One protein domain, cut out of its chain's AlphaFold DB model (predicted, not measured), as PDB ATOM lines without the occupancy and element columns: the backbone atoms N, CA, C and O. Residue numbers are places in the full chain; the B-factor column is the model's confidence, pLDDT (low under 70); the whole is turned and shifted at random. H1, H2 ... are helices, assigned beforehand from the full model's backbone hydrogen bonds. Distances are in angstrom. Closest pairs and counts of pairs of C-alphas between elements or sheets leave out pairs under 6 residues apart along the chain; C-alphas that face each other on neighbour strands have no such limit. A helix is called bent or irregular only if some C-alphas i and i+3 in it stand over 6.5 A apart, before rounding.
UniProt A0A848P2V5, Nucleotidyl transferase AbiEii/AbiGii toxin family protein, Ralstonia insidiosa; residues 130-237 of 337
ATOM      1  N   ARG A 130      62.478   9.595 -36.911       96.94
ATOM      2  CA  ARG A 130      61.179   9.469 -36.224       96.94
ATOM      3  C   ARG A 130      60.208  10.585 -36.595       96.94
ATOM      4  O   ARG A 130      59.045  10.293 -36.844       96.94
ATOM      5  N   ASP A 131      60.680  11.826 -36.672       97.62
ATOM      6  CA  ASP A 131      59.861  12.983 -37.053       97.62
ATOM      7  C   ASP A 131      59.199  12.762 -38.420       97.62
ATOM      8  O   ASP A 131      58.001  12.984 -38.580       97.62
ATOM      9  N   ASP A 132      59.947  12.226 -39.384       98.44
ATOM     10  CA  ASP A 132      59.415  11.948 -40.719       98.44
ATOM     11  C   ASP A 132      58.544  10.694 -40.756       98.44
ATOM     12  O   ASP A 132      57.588  10.651 -41.522       98.44
ATOM     13  N   MET A 133      58.776   9.708 -39.883       98.62
ATOM     14  CA  MET A 133      57.825   8.606 -39.700       98.62
ATOM     15  C   MET A 133      56.471   9.105 -39.177       98.62
ATOM     16  O   MET A 133      55.437   8.623 -39.635       98.62
ATOM     17  N   TYR A 134      56.457  10.070 -38.247       98.69
ATOM     18  CA  TYR A 134      55.216  10.720 -37.808       98.69
ATOM     19  C   TYR A 134      54.549  11.476 -38.952       98.69
ATOM     20  O   TYR A 134      53.351  11.298 -39.168       98.69
ATOM     21  N   ALA A 135      55.310  12.285 -39.693       98.62
ATOM     22  CA  ALA A 135      54.776  13.058 -40.809       98.62
ATOM     23  C   ALA A 135      54.160  12.142 -41.881       98.62
ATOM     24  O   ALA A 135      52.996  12.315 -42.232       98.62
ATOM     25  N   GLU A 136      54.877  11.105 -42.318       98.56
ATOM     26  CA  GLU A 136      54.381  10.115 -43.283       98.56
ATOM     27  C   GLU A 136      53.118   9.398 -42.797       98.56
ATOM     28  O   GLU A 136      52.177   9.186 -43.563       98.56
ATOM     29  N   LYS A 137      53.052   9.050 -41.506       98.19
ATOM     30  CA  LYS A 137      51.862   8.410 -40.937       98.19
ATOM     31  C   LYS A 137      50.663   9.344 -40.846       98.19
ATOM     32  O   LYS A 137      49.540   8.894 -41.068       98.19
ATOM     33  N   LEU A 138      50.883  10.627 -40.567       98.56
ATOM     34  CA  LEU A 138      49.835  11.645 -40.615       98.56
ATOM     35  C   LEU A 138      49.287  11.819 -42.037       98.56
ATOM     36  O   LEU A 138      48.068  11.818 -42.206       98.56
ATOM     37  N   LEU A 139      50.167  11.899 -43.044       98.44
ATOM     38  CA  LEU A 139      49.772  11.960 -44.458       98.44
ATOM     39  C   LEU A 139      48.963  10.719 -44.856       98.44
ATOM     40  O   LEU A 139      47.870  10.844 -45.396       98.44
ATOM     41  N   ALA A 140      49.447   9.523 -44.510       97.62
ATOM     42  CA  ALA A 140      48.761   8.269 -44.822       97.62
ATOM     43  C   ALA A 140      47.388   8.142 -44.134       97.62
ATOM     44  O   ALA A 140      46.447   7.610 -44.725       97.62
ATOM     45  N   ASN A 141      47.256   8.634 -42.896       97.81
ATOM     46  CA  ASN A 141      45.975   8.684 -42.193       97.81
ATOM     47  C   ASN A 141      44.973   9.622 -42.884       97.81
ATOM     48  O   ASN A 141      43.784   9.307 -42.935       97.81
ATOM     49  N   ASP A 142      45.438  10.760 -43.403       97.75
ATOM     50  CA  ASP A 142      44.605  11.681 -44.180       97.75
ATOM     51  C   ASP A 142      44.205  11.076 -45.536       97.75
ATOM     52  O   ASP A 142      43.016  11.014 -45.843       97.75
ATOM     53  N   ASP A 143      45.163  10.505 -46.278       96.50
ATOM     54  CA  ASP A 143      44.935   9.846 -47.577       96.50
ATOM     55  C   ASP A 143      43.851   8.754 -47.501       96.50
ATOM     56  O   ASP A 143      43.093   8.537 -48.449       96.50
ATOM     57  N   ARG A 144      43.781   8.038 -46.370       94.81
ATOM     58  CA  ARG A 144      42.858   6.912 -46.139       94.81
ATOM     59  C   ARG A 144      41.669   7.284 -45.255       94.81
ATOM     60  O   ARG A 144      40.944   6.400 -44.785       94.81
ATOM     61  N   GLN A 145      41.443   8.571 -44.999       90.06
ATOM     62  CA  GLN A 145      40.379   9.021 -44.108       90.06
ATOM     63  C   GLN A 145      39.011   8.527 -44.602       90.06
ATOM     64  O   GLN A 145      38.567   8.831 -45.704       90.06
ATOM     65  N   GLY A 146      38.310   7.776 -43.748       81.50
ATOM     66  CA  GLY A 146      36.975   7.246 -44.051       81.50
ATOM     67  C   GLY A 146      36.978   5.911 -44.799       81.50
ATOM     68  O   GLY A 146      35.926   5.275 -44.886       81.50
ATOM     69  N   ASP A 147      38.136   5.435 -45.259       90.19
ATOM     70  CA  ASP A 147      38.273   4.088 -45.800       90.19
ATOM     71  C   ASP A 147      38.357   3.058 -44.666       90.19
ATOM     72  O   ASP A 147      39.412   2.830 -44.068       90.19
ATOM     73  N   ARG A 148      37.239   2.382 -44.383       85.44
ATOM     74  CA  ARG A 148      37.201   1.307 -43.379       85.44
ATOM     75  C   ARG A 148      38.025   0.079 -43.774       85.44
ATOM     76  O   ARG A 148      38.379  -0.685 -42.877       85.44
ATOM     77  N   GLN A 149      38.357  -0.116 -45.055       89.38
ATOM     78  CA  GLN A 149      39.208  -1.231 -45.496       89.38
ATOM     79  C   GLN A 149      40.652  -1.060 -45.013       89.38
ATOM     80  O   GLN A 149      41.335  -2.050 -44.761       89.38
ATOM     81  N   SER A 150      41.093   0.183 -44.793       88.44
ATOM     82  CA  SER A 150      42.378   0.487 -44.151       88.44
ATOM     83  C   SER A 150      42.430   0.104 -42.665       88.44
ATOM     84  O   SER A 150      43.509   0.083 -42.067       88.44
ATOM     85  N   MET A 151      41.271  -0.187 -42.058       93.19
ATOM     86  CA  MET A 151      41.111  -0.544 -40.645       93.19
ATOM     87  C   MET A 151      41.734   0.465 -39.670       93.19
ATOM     88  O   MET A 151      42.203   0.082 -38.600       93.19
ATOM     89  N   ASN A 152      41.787   1.749 -40.049       95.69
ATOM     90  CA  ASN A 152      42.429   2.813 -39.269       95.69
ATOM     91  C   ASN A 152      43.871   2.475 -38.841       95.69
ATOM     92  O   ASN A 152      44.355   2.971 -37.821       95.69
ATOM     93  N   ARG A 153      44.576   1.651 -39.630       96.12
ATOM     94  CA  ARG A 153      45.929   1.174 -39.314       96.12
ATOM     95  C   ARG A 153      46.900   2.318 -39.056       96.12
ATOM     96  O   ARG A 153      47.704   2.216 -38.141       96.12
ATOM     97  N   ASP A 154      46.818   3.402 -39.825       97.38
ATOM     98  CA  ASP A 154      47.718   4.548 -39.661       97.38
ATOM     99  C   ASP A 154      47.455   5.317 -38.362       97.38
ATOM    100  O   ASP A 154      48.404   5.672 -37.674       97.38
ATOM    101  N   ALA A 155      46.191   5.497 -37.964       97.44
ATOM    102  CA  ALA A 155      45.844   6.093 -36.672       97.44
ATOM    103  C   ALA A 155      46.251   5.204 -35.489       97.44
ATOM    104  O   ALA A 155      46.721   5.704 -34.469       97.44
ATOM    105  N   ILE A 156      46.106   3.883 -35.624       97.69
ATOM    106  CA  ILE A 156      46.555   2.929 -34.605       97.69
ATOM    107  C   ILE A 156      48.085   2.939 -34.513       97.69
ATOM    108  O   ILE A 156      48.623   3.057 -33.417       97.69
ATOM    109  N   ASP A 157      48.794   2.906 -35.643       97.81
ATOM    110  CA  ASP A 157      50.252   3.057 -35.672       97.81
ATOM    111  C   ASP A 157      50.680   4.390 -35.028       97.81
ATOM    112  O   ASP A 157      51.587   4.379 -34.201       97.81
ATOM    113  N   LEU A 158      50.001   5.511 -35.314       98.44
ATOM    114  CA  LEU A 158      50.249   6.800 -34.651       98.44
ATOM    115  C   LEU A 158      50.070   6.703 -33.133       98.44
ATOM    116  O   LEU A 158      50.928   7.184 -32.401       98.44
ATOM    117  N   ALA A 159      49.011   6.049 -32.649       96.56
ATOM    118  CA  ALA A 159      48.808   5.835 -31.217       96.56
ATOM    119  C   ALA A 159      49.982   5.072 -30.585       96.56
ATOM    120  O   ALA A 159      50.481   5.460 -29.532       96.56
ATOM    121  N   LEU A 160      50.466   4.013 -31.241       97.06
ATOM    122  CA  LEU A 160      51.591   3.222 -30.741       97.06
ATOM    123  C   LEU A 160      52.921   3.979 -30.843       97.06
ATOM    124  O   LEU A 160      53.767   3.851 -29.961       97.06
ATOM    125  N   MET A 161      53.104   4.804 -31.870       97.88
ATOM    126  CA  MET A 161      54.246   5.710 -31.955       97.88
ATOM    127  C   MET A 161      54.227   6.698 -30.791       97.88
ATOM    128  O   MET A 161      55.226   6.810 -30.088       97.88
ATOM    129  N   ILE A 162      53.085   7.338 -30.519       95.56
ATOM    130  CA  ILE A 162      52.945   8.282 -29.404       95.56
ATOM    131  C   ILE A 162      53.228   7.599 -28.062       95.56
ATOM    132  O   ILE A 162      53.988   8.114 -27.242       95.56
ATOM    133  N   ASP A 163      52.674   6.406 -27.860       88.75
ATOM    134  CA  ASP A 163      52.867   5.619 -26.643       88.75
ATOM    135  C   ASP A 163      54.343   5.268 -26.387       88.75
ATOM    136  O   ASP A 163      54.803   5.274 -25.243       88.75
ATOM    137  N   ARG A 164      55.110   4.977 -27.447       91.25
ATOM    138  CA  ARG A 164      56.485   4.455 -27.339       91.25
ATOM    139  C   ARG A 164      57.573   5.500 -27.519       91.25
ATOM    140  O   ARG A 164      58.665   5.330 -26.974       91.25
ATOM    141  N   TRP A 165      57.320   6.541 -28.300       93.88
ATOM    142  CA  TRP A 165      58.306   7.564 -28.651       93.88
ATOM    143  C   TRP A 165      57.965   8.944 -28.084       93.88
ATOM    144  O   TRP A 165      58.856   9.790 -28.041       93.88
ATOM    145  N   GLY A 166      56.743   9.146 -27.585       89.56
ATOM    146  CA  GLY A 166      56.251  10.423 -27.065       89.56
ATOM    147  C   GLY A 166      55.380  11.177 -28.071       89.56
ATOM    148  O   GLY A 166      55.120  10.697 -29.171       89.56
ATOM    149  N   SER A 167      54.909  12.360 -27.685       93.12
ATOM    150  CA  SER A 167      54.041  13.198 -28.520       93.12
ATOM    151  C   SER A 167      54.587  13.439 -29.927       93.12
ATOM    152  O   SER A 167      55.799  13.453 -30.154       93.12
ATOM    153  N   ILE A 168      53.673  13.663 -30.870       97.62
ATOM    154  CA  ILE A 168      53.980  13.983 -32.262       97.62
ATOM    155  C   ILE A 168      54.822  15.270 -32.291       97.62
ATOM    156  O   ILE A 168      54.350  16.314 -31.838       97.62
ATOM    157  N   PRO A 169      56.051  15.256 -32.829       97.12
ATOM    158  CA  PRO A 169      56.877  16.458 -32.873       97.12
ATOM    159  C   PRO A 169      56.203  17.589 -33.661       97.12
ATOM    160  O   PRO A 169      55.654  17.357 -34.739       97.12
ATOM    161  N   ASP A 170      56.314  18.833 -33.185       96.00
ATOM    162  CA  ASP A 170      55.745  19.997 -33.884       96.00
ATOM    163  C   ASP A 170      56.322  20.150 -35.303       96.00
ATOM    164  O   ASP A 170      55.623  20.558 -36.229       96.00
ATOM    165  N   ALA A 171      57.580  19.740 -35.511       96.69
ATOM    166  CA  ALA A 171      58.204  19.692 -36.831       96.69
ATOM    167  C   ALA A 171      57.519  18.686 -37.776       96.69
ATOM    168  O   ALA A 171      57.349  18.981 -38.958       96.69
ATOM    169  N   ALA A 172      57.087  17.526 -37.269       98.25
ATOM    170  CA  ALA A 172      56.365  16.525 -38.053       98.25
ATOM    171  C   ALA A 172      54.972  17.032 -38.454       98.25
ATOM    172  O   ALA A 172      54.576  16.909 -39.615       98.25
ATOM    173  N   LEU A 173      54.262  17.672 -37.515       98.12
ATOM    174  CA  LEU A 173      52.981  18.335 -37.778       98.12
ATOM    175  C   LEU A 173      53.135  19.436 -38.829       98.12
ATOM    176  O   LEU A 173      52.376  19.467 -39.792       98.12
ATOM    177  N   ALA A 174      54.143  20.299 -38.681       97.38
ATOM    178  CA  ALA A 174      54.418  21.373 -39.628       97.38
ATOM    179  C   ALA A 174      54.754  20.838 -41.029       97.38
ATOM    180  O   ALA A 174      54.270  21.389 -42.015       97.38
ATOM    181  N   LYS A 175      55.528  19.747 -41.136       97.75
ATOM    182  CA  LYS A 175      55.816  19.090 -42.422       97.75
ATOM    183  C   LYS A 175      54.551  18.539 -43.077       97.75
ATOM    184  O   LYS A 175      54.282  18.861 -44.232       97.75
ATOM    185  N   ALA A 176      53.761  17.753 -42.345       98.19
ATOM    186  CA  ALA A 176      52.530  17.170 -42.873       98.19
ATOM    187  C   ALA A 176      51.514  18.257 -43.272       98.19
ATOM    188  O   ALA A 176      50.949  18.219 -44.367       98.19
ATOM    189  N   ALA A 177      51.332  19.276 -42.426       97.38
ATOM    190  CA  ALA A 177      50.467  20.417 -42.716       97.38
ATOM    191  C   ALA A 177      51.001  21.282 -43.870       97.38
ATOM    192  O   ALA A 177      50.216  21.866 -44.608       97.38
ATOM    193  N   GLY A 178      52.318  21.350 -44.072       97.56
ATOM    194  CA  GLY A 178      52.914  22.006 -45.235       97.56
ATOM    195  C   GLY A 178      52.519  21.342 -46.556       97.56
ATOM    196  O   GLY A 178      52.314  22.039 -47.546       97.56
ATOM    197  N   ALA A 179      52.359  20.015 -46.562       96.94
ATOM    198  CA  ALA A 179      51.931  19.274 -47.742       96.94
ATOM    199  C   ALA A 179      50.409  19.341 -47.956       96.94
ATOM    200  O   ALA A 179      49.957  19.603 -49.070       96.94
ATOM    201  N   TYR A 180      49.613  19.060 -46.919       96.44
ATOM    202  CA  TYR A 180      48.164  18.805 -47.050       96.44
ATOM    203  C   TYR A 180      47.279  19.855 -46.348       96.44
ATOM    204  O   TYR A 180      46.049  19.802 -46.398       96.44
ATOM    205  N   GLY A 181      47.878  20.847 -45.692       94.81
ATOM    206  CA  GLY A 181      47.168  21.913 -44.992       94.81
ATOM    207  C   GLY A 181      46.499  21.459 -43.693       94.81
ATOM    208  O   GLY A 181      46.923  20.521 -43.020       94.81
ATOM    209  N   GLN A 182      45.415  22.151 -43.338       89.31
ATOM    210  CA  GLN A 182      44.681  21.947 -42.080       89.31
ATOM    211  C   GLN A 182      43.945  20.596 -42.006       89.31
ATOM    212  O   GLN A 182      43.484  20.200 -40.934       89.31
ATOM    213  N   ALA A 183      43.839  19.876 -43.130       95.00
ATOM    214  CA  ALA A 183      43.177  18.577 -43.193       95.00
ATOM    215  C   ALA A 183      43.818  17.561 -42.235       95.00
ATOM    216  O   ALA A 183      43.081  16.850 -41.553       95.00
ATOM    217  N   ILE A 184      45.147  17.601 -42.066       97.50
ATOM    218  CA  ILE A 184      45.923  16.678 -41.222       97.50
ATOM    219  C   ILE A 184      45.353  16.533 -39.814       97.50
ATOM    220  O   ILE A 184      45.043  15.425 -39.369       97.50
ATOM    221  N   VAL A 185      45.165  17.655 -39.122       96.00
ATOM    222  CA  VAL A 185      44.656  17.656 -37.746       96.00
ATOM    223  C   VAL A 185      43.194  17.209 -37.720       96.00
ATOM    224  O   VAL A 185      42.805  16.404 -36.876       96.00
ATOM    225  N   SER A 186      42.383  17.656 -38.684       95.06
ATOM    226  CA  SER A 186      40.970  17.268 -38.756       95.06
ATOM    227  C   SER A 186      40.773  15.768 -39.032       95.06
ATOM    228  O   SER A 186      39.879  15.140 -38.465       95.06
ATOM    229  N   SER A 187      41.628  15.162 -39.856       96.88
ATOM    230  CA  SER A 187      41.600  13.735 -40.177       96.88
ATOM    231  C   SER A 187      42.115  12.888 -39.020       96.88
ATOM    232  O   SER A 187      41.526  11.847 -38.715       96.88
ATOM    233  N   PHE A 188      43.142  13.358 -38.306       97.00
ATOM    234  CA  PHE A 188      43.563  12.762 -37.039       97.00
ATOM    235  C   PHE A 188      42.438  12.809 -35.990       97.00
ATOM    236  O   PHE A 188      42.151  11.798 -35.344       97.00
ATOM    237  N   ALA A 189      41.724  13.933 -35.877       94.81
ATOM    238  CA  ALA A 189      40.589  14.084 -34.968       94.81
ATOM    239  C   ALA A 189      39.437  13.117 -35.299       94.81
ATOM    240  O   ALA A 189      38.902  12.461 -34.406       94.81
ATOM    241  N   LYS A 190      39.083  12.957 -36.583       95.00
ATOM    242  CA  LYS A 190      38.046  12.002 -37.027       95.00
ATOM    243  C   LYS A 190      38.423  10.548 -36.734       95.00
ATOM    244  O   LYS A 190      37.569   9.767 -36.302       95.00
ATOM    245  N   ALA A 191      39.681  10.173 -36.968       95.56
ATOM    246  CA  ALA A 191      40.171   8.834 -36.650       95.56
ATOM    247  C   ALA A 191      40.147   8.590 -35.134       95.56
ATOM    248  O   ALA A 191      39.595   7.587 -34.683       95.56
ATOM    249  N   THR A 192      40.635   9.559 -34.351       93.75
ATOM    250  CA  THR A 192      40.573   9.546 -32.882       93.75
ATOM    251  C   THR A 192      39.142   9.372 -32.392       93.75
ATOM    252  O   THR A 192      38.882   8.500 -31.566       93.75
ATOM    253  N   GLN A 193      38.195  10.141 -32.934       91.25
ATOM    254  CA  GLN A 193      36.783  10.028 -32.587       91.25
ATOM    255  C   GLN A 193      36.256   8.624 -32.879       91.25
ATOM    256  O   GLN A 193      35.682   8.004 -31.992       91.25
ATOM    257  N   THR A 194      36.484   8.116 -34.092       92.44
ATOM    258  CA  THR A 194      36.006   6.793 -34.518       92.44
ATOM    259  C   THR A 194      36.491   5.704 -33.564       92.44
ATOM    260  O   THR A 194      35.677   4.967 -33.011       92.44
ATOM    261  N   LEU A 195      37.802   5.658 -33.306       92.50
ATOM    262  CA  LEU A 195      38.423   4.655 -32.436       92.50
ATOM    263  C   LEU A 195      38.044   4.824 -30.957       92.50
ATOM    264  O   LEU A 195      38.085   3.861 -30.196       92.50
ATOM    265  N   SER A 196      37.662   6.034 -30.545       86.75
ATOM    266  CA  SER A 196      37.204   6.311 -29.182       86.75
ATOM    267  C   SER A 196      35.747   5.924 -28.946       86.75
ATOM    268  O   SER A 196      35.405   5.498 -27.848       86.75
ATOM    269  N   THR A 197      34.877   6.110 -29.942       85.69
ATOM    270  CA  THR A 197      33.431   5.899 -29.781       85.69
ATOM    271  C   THR A 197      32.977   4.494 -30.153       85.69
ATOM    272  O   THR A 197      31.974   4.032 -29.622       85.69
ATOM    273  N   ASP A 198      33.688   3.822 -31.059       89.25
ATOM    274  CA  ASP A 198      33.339   2.488 -31.552       89.25
ATOM    275  C   ASP A 198      34.393   1.466 -31.093       89.25
ATOM    276  O   ASP A 198      35.336   1.121 -31.809       89.25
ATOM    277  N   ARG A 199      34.267   1.029 -29.831       86.06
ATOM    278  CA  ARG A 199      35.222   0.108 -29.188       86.06
ATOM    279  C   ARG A 199      35.192  -1.286 -29.812       86.06
ATOM    280  O   ARG A 199      36.243  -1.915 -29.917       86.06
ATOM    281  N   ASP A 200      34.030  -1.731 -30.283       91.19
ATOM    282  CA  ASP A 200      33.888  -3.011 -30.982       91.19
ATOM    283  C   ASP A 200      34.617  -2.983 -32.329       91.19
ATOM    284  O   ASP A 200      35.300  -3.945 -32.686       91.19
ATOM    285  N   TYR A 201      34.529  -1.870 -33.064       95.19
ATOM    286  CA  TYR A 201      35.311  -1.680 -34.282       95.19
ATOM    287  C   TYR A 201      36.818  -1.657 -34.002       95.19
ATOM    288  O   TYR A 201      37.570  -2.358 -34.681       95.19
ATOM    289  N   LEU A 202      37.274  -0.924 -32.979       95.31
ATOM    290  CA  LEU A 202      38.689  -0.937 -32.593       95.31
ATOM    291  C   LEU A 202      39.159  -2.356 -32.232       95.31
ATOM    292  O   LEU A 202      40.212  -2.782 -32.702       95.31
ATOM    293  N   ALA A 203      38.371  -3.120 -31.471       94.88
ATOM    294  CA  ALA A 203      38.691  -4.509 -31.150       94.88
ATOM    295  C   ALA A 203      38.832  -5.385 -32.412       94.88
ATOM    296  O   ALA A 203      39.760  -6.191 -32.501       94.88
ATOM    297  N   GLN A 204      37.977  -5.190 -33.424       97.00
ATOM    298  CA  GLN A 204      38.099  -5.876 -34.719       97.00
ATOM    299  C   GLN A 204      39.381  -5.487 -35.467       97.00
ATOM    300  O   GLN A 204      40.057  -6.360 -36.016       97.00
ATOM    301  N   CYS A 205      39.748  -4.201 -35.467       97.00
ATOM    302  CA  CYS A 205      41.010  -3.728 -36.039       97.00
ATOM    303  C   CYS A 205      42.223  -4.384 -35.372       97.00
ATOM    304  O   CYS A 205      43.116  -4.871 -36.067       97.00
ATOM    305  N   LEU A 206      42.239  -4.440 -34.038       97.31
ATOM    306  CA  LEU A 206      43.320  -5.065 -33.274       97.31
ATOM    307  C   LEU A 206      43.425  -6.562 -33.554       97.31
ATOM    308  O   LEU A 206      44.519  -7.054 -33.830       97.31
ATOM    309  N   ALA A 207      42.293  -7.269 -33.570       96.81
ATOM    310  CA  ALA A 207      42.257  -8.692 -33.885       96.81
ATOM    311  C   ALA A 207      42.789  -8.977 -35.299       96.81
ATOM    312  O   ALA A 207      43.615  -9.870 -35.479       96.81
ATOM    313  N   HIS A 208      42.381  -8.188 -36.299       95.62
ATOM    314  CA  HIS A 208      42.862  -8.351 -37.675       95.62
ATOM    315  C   HIS A 208      44.369  -8.098 -37.812       95.62
ATOM    316  O   HIS A 208      45.040  -8.753 -38.605       95.62
ATOM    317  N   MET A 209      44.917  -7.168 -37.029       95.06
ATOM    318  CA  MET A 209      46.354  -6.885 -36.998       95.06
ATOM    319  C   MET A 209      47.138  -7.796 -36.040       95.06
ATOM    320  O   MET A 209      48.349  -7.617 -35.895       95.06
ATOM    321  N   ASN A 210      46.471  -8.768 -35.405       94.69
ATOM    322  CA  ASN A 210      47.040  -9.669 -34.403       94.69
ATOM    323  C   ASN A 210      47.775  -8.911 -33.278       94.69
ATOM    324  O   ASN A 210      48.923  -9.211 -32.929       94.69
ATOM    325  N   MET A 211      47.117  -7.864 -32.784       95.94
ATOM    326  CA  MET A 211      47.575  -7.003 -31.697       95.94
ATOM    327  C   MET A 211      46.966  -7.435 -30.368       95.94
ATOM    328  O   MET A 211      45.940  -8.113 -30.330       95.94
ATOM    329  N   ASP A 212      47.593  -7.009 -29.275       92.50
ATOM    330  CA  ASP A 212      47.069  -7.236 -27.931       92.50
ATOM    331  C   ASP A 212      45.693  -6.567 -27.759       92.50
ATOM    332  O   ASP A 212      45.516  -5.387 -28.078       92.50
ATOM    333  N   ALA A 213      44.720  -7.328 -27.255       87.88
ATOM    334  CA  ALA A 213      43.363  -6.856 -27.015       87.88
ATOM    335  C   ALA A 213      43.305  -5.776 -25.923       87.88
ATOM    336  O   ALA A 213      42.417  -4.928 -25.966       87.88
ATOM    337  N   GLU A 214      44.267  -5.744 -24.991       83.75
ATOM    338  CA  GLU A 214      44.347  -4.710 -23.947       83.75
ATOM    339  C   GLU A 214      44.578  -3.302 -24.528       83.75
ATOM    340  O   GLU A 214      44.246  -2.289 -23.907       83.75
ATOM    341  N   LEU A 215      45.067  -3.204 -25.771       88.50
ATOM    342  CA  LEU A 215      45.244  -1.923 -26.459       88.50
ATOM    343  C   LEU A 215      43.922  -1.232 -26.807       88.50
ATOM    344  O   LEU A 215      43.945  -0.043 -27.140       88.50
ATOM    345  N   VAL A 216      42.781  -1.930 -26.706       85.62
ATOM    346  CA  VAL A 216      41.454  -1.342 -26.937       85.62
ATOM    347  C   VAL A 216      41.212  -0.145 -26.022       85.62
ATOM    348  O   VAL A 216      40.602   0.832 -26.454       85.62
ATOM    349  N   ASP A 217      41.758  -0.176 -24.804       77.44
ATOM    350  CA  ASP A 217      41.654   0.913 -23.840       77.44
ATOM    351  C   ASP A 217      42.750   1.964 -24.059       77.44
ATOM    352  O   ASP A 217      42.451   3.160 -24.118       77.44
ATOM    353  N   ARG A 218      43.994   1.518 -24.273       81.75
ATOM    354  CA  ARG A 218      45.173   2.390 -24.384       81.75
ATOM    355  C   ARG A 218      45.162   3.291 -25.619       81.75
ATOM    356  O   ARG A 218      45.521   4.460 -25.513       81.75
ATOM    357  N   ILE A 219      44.761   2.781 -26.785       90.69
ATOM    358  CA  ILE A 219      44.847   3.532 -28.050       90.69
ATOM    359  C   ILE A 219      44.002   4.814 -28.010       90.69
ATOM    360  O   ILE A 219      44.551   5.883 -28.286       90.69
ATOM    361  N   PRO A 220      42.714   4.775 -27.618       87.81
ATOM    362  CA  PRO A 220      41.922   5.995 -27.515       87.81
ATOM    363  C   PRO A 220      42.465   6.974 -26.483       87.81
ATOM    364  O   PRO A 220      42.376   8.174 -26.715       87.81
ATOM    365  N   ALA A 221      43.085   6.482 -25.405       79.56
ATOM    366  CA  ALA A 221      43.728   7.333 -24.407       79.56
ATOM    367  C   ALA A 221      44.809   8.204 -25.020       79.56
ATOM    368  O   ALA A 221      44.794   9.430 -24.928       79.56
ATOM    369  N   VAL A 222      45.729   7.540 -25.705       86.69
ATOM    370  CA  VAL A 222      46.885   8.187 -26.299       86.69
ATOM    371  C   VAL A 222      46.465   9.150 -27.408       86.69
ATOM    372  O   VAL A 222      46.956  10.275 -27.466       86.69
ATOM    373  N   LEU A 223      45.514   8.747 -28.255       92.00
ATOM    374  CA  LEU A 223      45.023   9.594 -29.339       92.00
ATOM    375  C   LEU A 223      44.269  10.826 -28.831       92.00
ATOM    376  O   LEU A 223      44.463  11.916 -29.362       92.00
ATOM    377  N   GLN A 224      43.429  10.683 -27.802       86.88
ATOM    378  CA  GLN A 224      42.708  11.816 -27.219       86.88
ATOM    379  C   GLN A 224      43.646  12.794 -26.516       86.88
ATOM    380  O   GLN A 224      43.482  14.000 -26.689       86.88
ATOM    381  N   ALA A 225      44.633  12.285 -25.774       81.69
ATOM    382  CA  ALA A 225      45.653  13.100 -25.119       81.69
ATOM    383  C   ALA A 225      46.397  13.950 -26.147       81.69
ATOM    384  O   ALA A 225      46.536  15.165 -26.010       81.69
ATOM    385  N   GLU A 226      46.834  13.300 -27.223       91.44
ATOM    386  CA  GLU A 226      47.574  13.971 -28.273       91.44
ATOM    387  C   GLU A 226      46.696  14.957 -29.048       91.44
ATOM    388  O   GLU A 226      47.141  16.066 -29.334       91.44
ATOM    389  N   LEU A 227      45.432  14.611 -29.319       91.50
ATOM    390  CA  LEU A 227      44.477  15.530 -29.935       91.50
ATOM    391  C   LEU A 227      44.248  16.769 -29.060       91.50
ATOM    392  O   LEU A 227      44.236  17.878 -29.581       91.50
ATOM    393  N   HIS A 228      44.112  16.597 -27.743       85.44
ATOM    394  CA  HIS A 228      43.972  17.711 -26.807       85.44
ATOM    395  C   HIS A 228      45.207  18.617 -26.798       85.44
ATOM    396  O   HIS A 228      45.071  19.836 -26.725       85.44
ATOM    397  N   ARG A 229      46.408  18.044 -26.939       87.69
ATOM    398  CA  ARG A 229      47.656  18.809 -27.043       87.69
ATOM    399  C   ARG A 229      47.733  19.638 -28.329       87.69
ATOM    400  O   ARG A 229      48.137  20.795 -28.270       87.69
ATOM    401  N   ILE A 230      47.393  19.050 -29.481       92.75
ATOM    402  CA  ILE A 230      47.608  19.688 -30.798       92.75
ATOM    403  C   ILE A 230      46.427  20.542 -31.274       92.75
ATOM    404  O   ILE A 230      46.624  21.436 -32.091       92.75
ATOM    405  N   ALA A 231      45.215  20.242 -30.804       90.56
ATOM    406  CA  ALA A 231      43.967  20.890 -31.204       90.56
ATOM    407  C   ALA A 231      42.927  20.796 -30.071       90.56
ATOM    408  O   ALA A 231      41.933  20.061 -30.186       90.56
ATOM    409  N   PRO A 232      43.147  21.501 -28.944       83.19
ATOM    410  CA  PRO A 232      42.272  21.439 -27.773       83.19
ATOM    411  C   PRO A 232      40.815  21.805 -28.088       83.19
ATOM    412  O   PRO A 232      39.906  21.307 -27.431       83.19
ATOM    413  N   GLU A 233      40.569  22.623 -29.111       84.94
ATOM    414  CA  GLU A 233      39.235  22.992 -29.589       84.94
ATOM    415  C   GLU A 233      38.481  21.851 -30.291       84.94
ATOM    416  O   GLU A 233      37.253  21.880 -30.371       84.94
ATOM    417  N   LEU A 234      39.202  20.847 -30.802       82.19
ATOM    418  CA  LEU A 234      38.636  19.648 -31.428       82.19
ATOM    419  C   LEU A 234      38.552  18.466 -30.455       82.19
ATOM    420  O   LEU A 234      37.847  17.487 -30.729       82.19
ATOM    421  N   ALA A 235      39.252  18.542 -29.323       68.31
ATOM    422  CA  ALA A 235      39.165  17.543 -28.273       68.31
ATOM    423  C   ALA A 235      37.787  17.594 -27.599       68.31
ATOM    424  O   ALA A 235      37.302  18.640 -27.178       68.31
ATOM    425  N   ARG A 236      37.135  16.433 -27.490       65.19
ATOM    426  CA  ARG A 236      35.812  16.320 -26.854       65.19
ATOM    427  C   ARG A 236      35.862  16.241 -25.336       65.19
ATOM    428  O   ARG A 236      34.824  16.427 -24.708       65.19
ATOM    429  N   VAL A 237      37.019  15.918 -24.768       63.69
ATOM    430  CA  VAL A 237      37.174  15.814 -23.321       63.69
ATOM    431  C   VAL A 237      37.524  17.210 -22.799       63.69
ATOM    432  O   VAL A 237      38.599  17.717 -23.137       63.69
TER     433      VAL A 237
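Overview. This is residues 130 to 237 of the 337 residues of the protein "Nucleotidyl transferase AbiEii/AbiGii toxin family protein" of Ralstonia insidiosa (UniProt A0A848P2V5). You will see a rounded, compact cluster of six helices, mostly crossed: H1 folds back into a helical hairpin with H2, H3 packs on another side of H1, and H4 crosses the last part of H1. H6 runs beside H4 and crosses H2, while H3 and H5 lie toward opposite ends of the longest axis. The printed part has 108 residues, with six named helices in the order H1 to H6 and no named strand; its class is all helix. The radius of gyration of the C-alphas is 12.6 A, and the spans are 34 by 27 by 24 A.

Along the chain. Find C-alpha 130 at (61.179, 9.469, -36.224); from there H1 runs through residues 130 to 143, 19.8 A. Next come H2, residues 153 to 165, 17.5 A, and H3, residues 170 to 180, 15.2 A. Look for C-alpha 183 at (43.177, 18.577, -43.193), where H4 begins; it covers residues 183 to 197, 20.9 A. H5 takes residues 199 to 208, 14.2 A. H6, residues 215 to 230, 22.2 A, ends at C-alpha 230, (47.608, 19.688, -30.798). H6 is neither bent nor irregular, but only just: C-alphas 217 and 220 are 6.3 A apart.

Arrangement. Start at H4, the hub, which touches four helices. Its residues 183 to 188 touch residues 138 to 142 of H1, about perpendicular at 79 degrees; the closest C-alphas, of Asp 142 and Ser 187, are 5.4 A apart. H1 and H2 form a hairpin at a shallow tilt of 22 degrees, closest at the C-alphas of Asn 141 and Asp 154, 5.2 A. H1 and H3 touch and run the same way at 34 degrees, a shallow tilt only just short of steep, closest at the C-alphas of Ala 135 and Ala 172, 4.7 A. H3 and H4 touch only at the corner by their link, and only just, with 3 pairs of C-alphas within 8 A, closest at Ala 177 and Ile 184, 6.1 A. H2 and H4 only just touch, with 3 pairs of C-alphas within 8 A, closest at Ala 155 and Ala 191, 6.3 A. H6 touches H4, opposite ways at 35.2 degrees, only just a steep tilt; the closest C-alphas, of Ser 196 and Pro 220, are 5.0 A apart. Residues 219 to 226 of H6 touch H2, about perpendicular at 78 degrees, closest at the C-alphas of Ala 159 and Ile 219, 5.6 A. Residues 215 and 216 of H6 touch H5, closest at the C-alphas of Ala 203 and Val 216, 6.0 A. H3 is apart from H5 and H6. Every O i to N i+4 pair is within hydrogen-bond range in H1 to H5, and 10 of 12 are in H6.

Size, cuts and confidence. The two C-alphas farthest apart, of Gly 178 and Ala 213, are 35.4 A apart. The printed part has no cut and no long link. Mean pLDDT of the printed part is 92.4; look at residues 235 to 237 for values under 70.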